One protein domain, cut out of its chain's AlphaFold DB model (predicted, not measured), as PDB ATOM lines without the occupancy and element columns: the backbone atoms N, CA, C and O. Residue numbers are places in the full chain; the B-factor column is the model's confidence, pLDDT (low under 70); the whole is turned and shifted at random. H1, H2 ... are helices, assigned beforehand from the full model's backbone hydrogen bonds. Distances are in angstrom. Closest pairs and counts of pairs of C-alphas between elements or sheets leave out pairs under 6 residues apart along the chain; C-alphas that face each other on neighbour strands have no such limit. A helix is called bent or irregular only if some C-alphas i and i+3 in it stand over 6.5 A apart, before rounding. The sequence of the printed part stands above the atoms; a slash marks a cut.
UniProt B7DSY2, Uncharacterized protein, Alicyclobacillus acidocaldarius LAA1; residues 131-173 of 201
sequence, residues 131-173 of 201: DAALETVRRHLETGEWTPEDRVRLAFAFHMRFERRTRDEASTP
ATOM      1  N   ASP A 131    -117.424  56.969  11.152       91.88
ATOM      2  CA  ASP A 131    -117.905  58.313  10.838       91.88
ATOM      3  C   ASP A 131    -117.819  59.256  12.046       91.88
ATOM      4  O   ASP A 131    -117.228  60.329  11.945       91.88
ATOM      5  N   ALA A 132    -118.347  58.836  13.198       93.50
ATOM      6  CA  ALA A 132    -118.313  59.624  14.431       93.50
ATOM      7  C   ALA A 132    -116.881  59.821  14.960       93.50
ATOM      8  O   ALA A 132    -116.547  60.899  15.466       93.50
ATOM      9  N   ALA A 133    -116.021  58.807  14.810       93.75
ATOM     10  CA  ALA A 133    -114.608  58.906  15.158       93.75
ATOM     11  C   ALA A 133    -113.903  59.995  14.333       93.75
ATOM     12  O   ALA A 133    -113.228  60.852  14.904       93.75
ATOM     13  N   LEU A 134    -114.113  60.019  13.011       92.81
ATOM     14  CA  LEU A 134    -113.521  61.038  12.142       92.81
ATOM     15  C   LEU A 134    -114.090  62.442  12.385       92.81
ATOM     16  O   LEU A 134    -113.326  63.402  12.331       92.81
ATOM     17  N   GLU A 135    -115.384  62.590  12.687       93.19
ATOM     18  CA  GLU A 135    -115.936  63.907  13.055       93.19
ATOM     19  C   GLU A 135    -115.338  64.435  14.361       93.19
ATOM     20  O   GLU A 135    -115.026  65.620  14.466       93.19
ATOM     21  N   THR A 136    -115.130  63.561  15.351       94.00
ATOM     22  CA  THR A 136    -114.486  63.940  16.619       94.00
ATOM     23  C   THR A 136    -113.069  64.450  16.371       94.00
ATOM     24  O   THR A 136    -112.717  65.539  16.823       94.00
ATOM     25  N   VAL A 137    -112.291  63.696  15.588       92.88
ATOM     26  CA  VAL A 137    -110.931  64.067  15.176       92.88
ATOM     27  C   VAL A 137    -110.930  65.409  14.440       92.88
ATOM     28  O   VAL A 137    -110.122  66.285  14.746       92.88
ATOM     29  N   ARG A 138    -111.854  65.601  13.495       92.19
ATOM     30  CA  ARG A 138    -111.989  66.851  12.743       92.19
ATOM     31  C   ARG A 138    -112.285  68.036  13.660       92.19
ATOM     32  O   ARG A 138    -111.617  69.059  13.549       92.19
ATOM     33  N   ARG A 139    -113.241  67.887  14.577       94.75
ATOM     34  CA  ARG A 139    -113.605  68.938  15.531       94.75
ATOM     35  C   ARG A 139    -112.407  69.351  16.383       94.75
ATOM     36  O   ARG A 139    -112.142  70.540  16.476       94.75
ATOM     37  N   HIS A 140    -111.661  68.396  16.943       94.56
ATOM     38  CA  HIS A 140    -110.476  68.703  17.757       94.56
ATOM     39  C   HIS A 140    -109.375  69.408  16.951       94.56
ATOM     40  O   HIS A 140    -108.691  70.285  17.470       94.56
ATOM     41  N   LEU A 141    -109.213  69.074  15.666       91.88
ATOM     42  CA  LEU A 141    -108.291  69.795  14.783       91.88
ATOM     43  C   LEU A 141    -108.741  71.242  14.529       91.88
ATOM     44  O   LEU A 141    -107.901  72.139  14.495       91.88
ATOM     45  N   GLU A 142    -110.043  71.476  14.357       93.69
ATOM     46  CA  GLU A 142    -110.615  72.810  14.130       93.69
ATOM     47  C   GLU A 142    -110.582  73.687  15.396       93.69
ATOM     48  O   GLU A 142    -110.339  74.890  15.294       93.69
ATOM     49  N   THR A 143    -110.768  73.100  16.584       94.88
ATOM     50  CA  THR A 143    -110.714  73.807  17.881       94.88
ATOM     51  C   THR A 143    -109.303  73.926  18.461       94.88
ATOM     52  O   THR A 143    -109.096  74.673  19.415       94.88
ATOM     53  N   GLY A 144    -108.314  73.232  17.887       92.50
ATOM     54  CA  GLY A 144    -106.940  73.191  18.399       92.50
ATOM     55  C   GLY A 144    -106.743  72.265  19.608       92.50
ATOM     56  O   GLY A 144    -105.685  72.298  20.230       92.50
ATOM     57  N   GLU A 145    -107.721  71.416  19.926       93.69
ATOM     58  CA  GLU A 145    -107.741  70.478  21.060       93.69
ATOM     59  C   GLU A 145    -107.170  69.097  20.693       93.69
ATOM     60  O   GLU A 145    -107.669  68.058  21.115       93.69
ATOM     61  N   TRP A 146    -106.133  69.059  19.860       90.81
ATOM     62  CA  TRP A 146    -105.559  67.804  19.382       90.81
ATOM     63  C   TRP A 146    -104.893  66.990  20.502       90.81
ATOM     64  O   TRP A 146    -103.975  67.472  21.171       90.81
ATOM     65  N   THR A 147    -105.280  65.720  20.636       90.94
ATOM     66  CA  THR A 147    -104.775  64.803  21.673       90.94
ATOM     67  C   THR A 147    -104.080  63.559  21.093       90.94
ATOM     68  O   THR A 147    -104.305  63.194  19.934       90.94
ATOM     69  N   PRO A 148    -103.223  62.854  21.860       85.88
ATOM     70  CA  PRO A 148    -102.707  61.541  21.461       85.88
ATOM     71  C   PRO A 148    -103.814  60.521  21.158       85.88
ATOM     72  O   PRO A 148    -103.671  59.719  20.235       85.88
ATOM     73  N   GLU A 149    -104.939  60.580  21.868       86.00
ATOM     74  CA  GLU A 149    -106.111  59.742  21.633       86.00
ATOM     75  C   GLU A 149    -106.687  59.965  20.232       86.00
ATOM     76  O   GLU A 149    -107.158  59.015  19.609       86.00
ATOM     77  N   ASP A 150    -106.599  61.180  19.687       86.19
ATOM     78  CA  ASP A 150    -107.047  61.466  18.323       86.19
ATOM     79  C   ASP A 150    -106.181  60.781  17.262       86.19
ATOM     80  O   ASP A 150    -106.704  60.381  16.221       86.19
ATOM     81  N   ARG A 151    -104.889  60.538  17.537       85.38
ATOM     82  CA  ARG A 151    -104.034  59.703  16.667       85.38
ATOM     83  C   ARG A 151    -104.559  58.277  16.602       85.38
ATOM     84  O   ARG A 151    -104.656  57.710  15.517       85.38
ATOM     85  N   VAL A 152    -104.906  57.713  17.758       84.56
ATOM     86  CA  VAL A 152    -105.427  56.344  17.864       84.56
ATOM     87  C   VAL A 152    -106.814  56.251  17.229       84.56
ATOM     88  O   VAL A 152    -107.052  55.351  16.426       84.56
ATOM     89  N   ARG A 153    -107.707  57.213  17.512       88.94
ATOM     90  CA  ARG A 153    -109.033  57.304  16.879       88.94
ATOM     91  C   ARG A 153    -108.914  57.360  15.363       88.94
ATOM     92  O   ARG A 153    -109.607  56.609  14.687       88.94
ATOM     93  N   LEU A 154    -108.032  58.210  14.835       87.88
ATOM     94  CA  LEU A 154    -107.807  58.329  13.398       87.88
ATOM     95  C   LEU A 154    -107.274  57.024  12.794       87.88
ATOM     96  O   LEU A 154    -107.790  56.581  11.772       87.88
ATOM     97  N   ALA A 155    -106.283  56.391  13.432       85.88
ATOM     98  CA  ALA A 155    -105.714  55.130  12.961       85.88
ATOM     99  C   ALA A 155    -106.761  54.002  12.926       85.88
ATOM    100  O   ALA A 155    -106.844  53.262  11.948       85.88
ATOM    101  N   PHE A 156    -107.597  53.892  13.961       88.50
ATOM    102  CA  PHE A 156    -108.609  52.840  14.044       88.50
ATOM    103  C   PHE A 156    -109.898  53.142  13.292       88.50
ATOM    104  O   PHE A 156    -110.587  52.189  12.939       88.50
ATOM    105  N   ALA A 157    -110.224  54.401  12.981       90.56
ATOM    106  CA  ALA A 157    -111.448  54.756  12.257       90.56
ATOM    107  C   ALA A 157    -111.595  53.980  10.938       90.56
ATOM    108  O   ALA A 157    -112.698  53.592  10.564       90.56
ATOM    109  N   PHE A 158    -110.486  53.673  10.265       87.94
ATOM    110  CA  PHE A 158    -110.494  52.891   9.029       87.94
ATOM    111  C   PHE A 158    -110.725  51.396   9.229       87.94
ATOM    112  O   PHE A 158    -110.892  50.699   8.244       87.94
ATOM    113  N   HIS A 159    -110.775  50.889  10.454       88.38
ATOM    114  CA  HIS A 159    -111.217  49.528  10.771       88.38
ATOM    115  C   HIS A 159    -112.657  49.497  11.301       88.38
ATOM    116  O   HIS A 159    -113.176  48.429  11.616       88.38
ATOM    117  N   MET A 160    -113.309  50.659  11.387       92.94
ATOM    118  CA  MET A 160    -114.658  50.820  11.918       92.94
ATOM    119  C   MET A 160    -115.734  50.833  10.825       92.94
ATOM    120  O   MET A 160    -115.436  50.831   9.624       92.94
ATOM    121  N   ARG A 161    -117.005  50.843  11.251       91.44
ATOM    122  CA  ARG A 161    -118.166  50.938  10.359       91.44
ATOM    123  C   ARG A 161    -118.364  52.368   9.872       91.44
ATOM    124  O   ARG A 161    -118.393  53.302  10.674       91.44
ATOM    125  N   PHE A 162    -118.575  52.525   8.571       89.69
ATOM    126  CA  PHE A 162    -119.037  53.771   7.967       89.69
ATOM    127  C   PHE A 162    -120.464  53.577   7.461       89.69
ATOM    128  O   PHE A 162    -120.761  52.567   6.829       89.69
ATOM    129  N   GLU A 163    -121.342  54.527   7.767       87.44
ATOM    130  CA  GLU A 163    -122.761  54.483   7.381       87.44
ATOM    131  C   GLU A 163    -123.085  55.548   6.336       87.44
ATOM    132  O   GLU A 163    -123.929  55.337   5.471       87.44
ATOM    133  N   ARG A 164    -122.405  56.700   6.401       84.81
ATOM    134  CA  ARG A 164    -122.681  57.856   5.535       84.81
ATOM    135  C   ARG A 164    -121.880  57.839   4.233       84.81
ATOM    136  O   ARG A 164    -122.198  58.603   3.326       84.81
ATOM    137  N   ARG A 165    -120.811  57.043   4.170       82.44
ATOM    138  CA  ARG A 165    -119.825  57.015   3.081       82.44
ATOM    139  C   ARG A 165    -119.053  55.705   3.064       82.44
ATOM    140  O   ARG A 165    -119.046  54.973   4.050       82.44
ATOM    141  N   THR A 166    -118.356  55.427   1.974       83.62
ATOM    142  CA  THR A 166    -117.400  54.317   1.917       83.62
ATOM    143  C   THR A 166    -116.094  54.669   2.637       83.62
ATOM    144  O   THR A 166    -115.763  55.837   2.867       83.62
ATOM    145  N   ARG A 167    -115.311  53.644   2.990       81.81
ATOM    146  CA  ARG A 167    -113.976  53.817   3.587       81.81
ATOM    147  C   ARG A 167    -113.038  54.613   2.665       81.81
ATOM    148  O   ARG A 167    -112.288  55.464   3.142       81.81
ATOM    149  N   ASP A 168    -113.138  54.392   1.356       78.75
ATOM    150  CA  ASP A 168    -112.329  55.082   0.346       78.75
ATOM    151  C   ASP A 168    -112.686  56.574   0.268       78.75
ATOM    152  O   ASP A 168    -111.807  57.444   0.315       78.75
ATOM    153  N   GLU A 169    -113.981  56.895   0.276       82.12
ATOM    154  CA  GLU A 169    -114.479  58.273   0.359       82.12
ATOM    155  C   GLU A 169    -114.054  58.970   1.659       82.12
ATOM    156  O   GLU A 169    -113.769  60.167   1.656       82.12
ATOM    157  N   ALA A 170    -113.974  58.240   2.775       76.62
ATOM    158  CA  ALA A 170    -113.507  58.778   4.051       76.62
ATOM    159  C   ALA A 170    -111.997  59.089   4.065       76.62
ATOM    160  O   ALA A 170    -111.573  60.026   4.742       76.62
ATOM    161  N   SER A 171    -111.196  58.338   3.305       69.69
ATOM    162  CA  SER A 171    -109.735  58.497   3.225       69.69
ATOM    163  C   SER A 171    -109.293  59.644   2.300       69.69
ATOM    164  O   SER A 171    -108.290  60.317   2.545       69.69
ATOM    165  N   THR A 172    -110.085  59.932   1.265       62.97
ATOM    166  CA  THR A 172    -109.748  60.888   0.198       62.97
ATOM    167  C   THR A 172    -109.485  62.329   0.689       62.97
ATOM    168  O   THR A 172    -108.516  62.942   0.234       62.97
ATOM    169  N   PRO A 173    -110.270  62.915   1.620       59.91
ATOM    170  CA  PRO A 173    -110.034  64.274   2.111       59.91
ATOM    171  C   PRO A 173    -108.724  64.428   2.896       59.91
ATOM    172  O   PRO A 173    -108.147  65.511   2.882       59.91
TER     173      PRO A 173
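AT A GLANCE: This is residues 131 to 173 of the 201 residues of an uncharacterized protein of Alicyclobacillus acidocaldarius LAA1 (UniProt B7DSY2). H1 and H2 fold back on each other as a helical hairpin, and a loop leads from its open end to short H3, which is set off from both. The 43 printed residues hold three named helices, H1, H2, H3 in chain order, and no named strand: all helix. The whole is compact, radius of gyration of the C-alphas 10.2 A, but elongated, 27 by 17 by 15 A.

IN THESE COORDINATES: Find C-alpha 131 at (-117.905, 58.313, 10.838); from there H1, residues 131 to 143, runs 18.5 A. H2, residues 148 to 157, covers 14.4 A. H3, residues 167 to 173, covers 11.3 A to C-alpha 173 at (-110.034, 64.274, 2.111); it is irregular, but only just: C-alphas 170 and 173 are 6.8 A apart.

HOW THE PARTS SIT: Look at Val 137 and Asp 150, the closest C-alphas of H1 and H2, 5.6 A apart: the helices touch. This hairpin runs opposite ways at a shallow tilt of 33 degrees, only just short of steep. H3 is apart from H2, and only just from H1, closest 8.1 A. Every O i to N i+4 pair is within hydrogen-bond range in H1 and H2, and 2 of 3 in H3.

THE WHOLE: The C-alphas of Gly 144 and Thr 166, the two farthest apart, are 27.2 A apart. The printed part has no cut; the link H1 to H2 is tight, H2 to H3 short. Look for low confidence at residues 171 to 173, under 70.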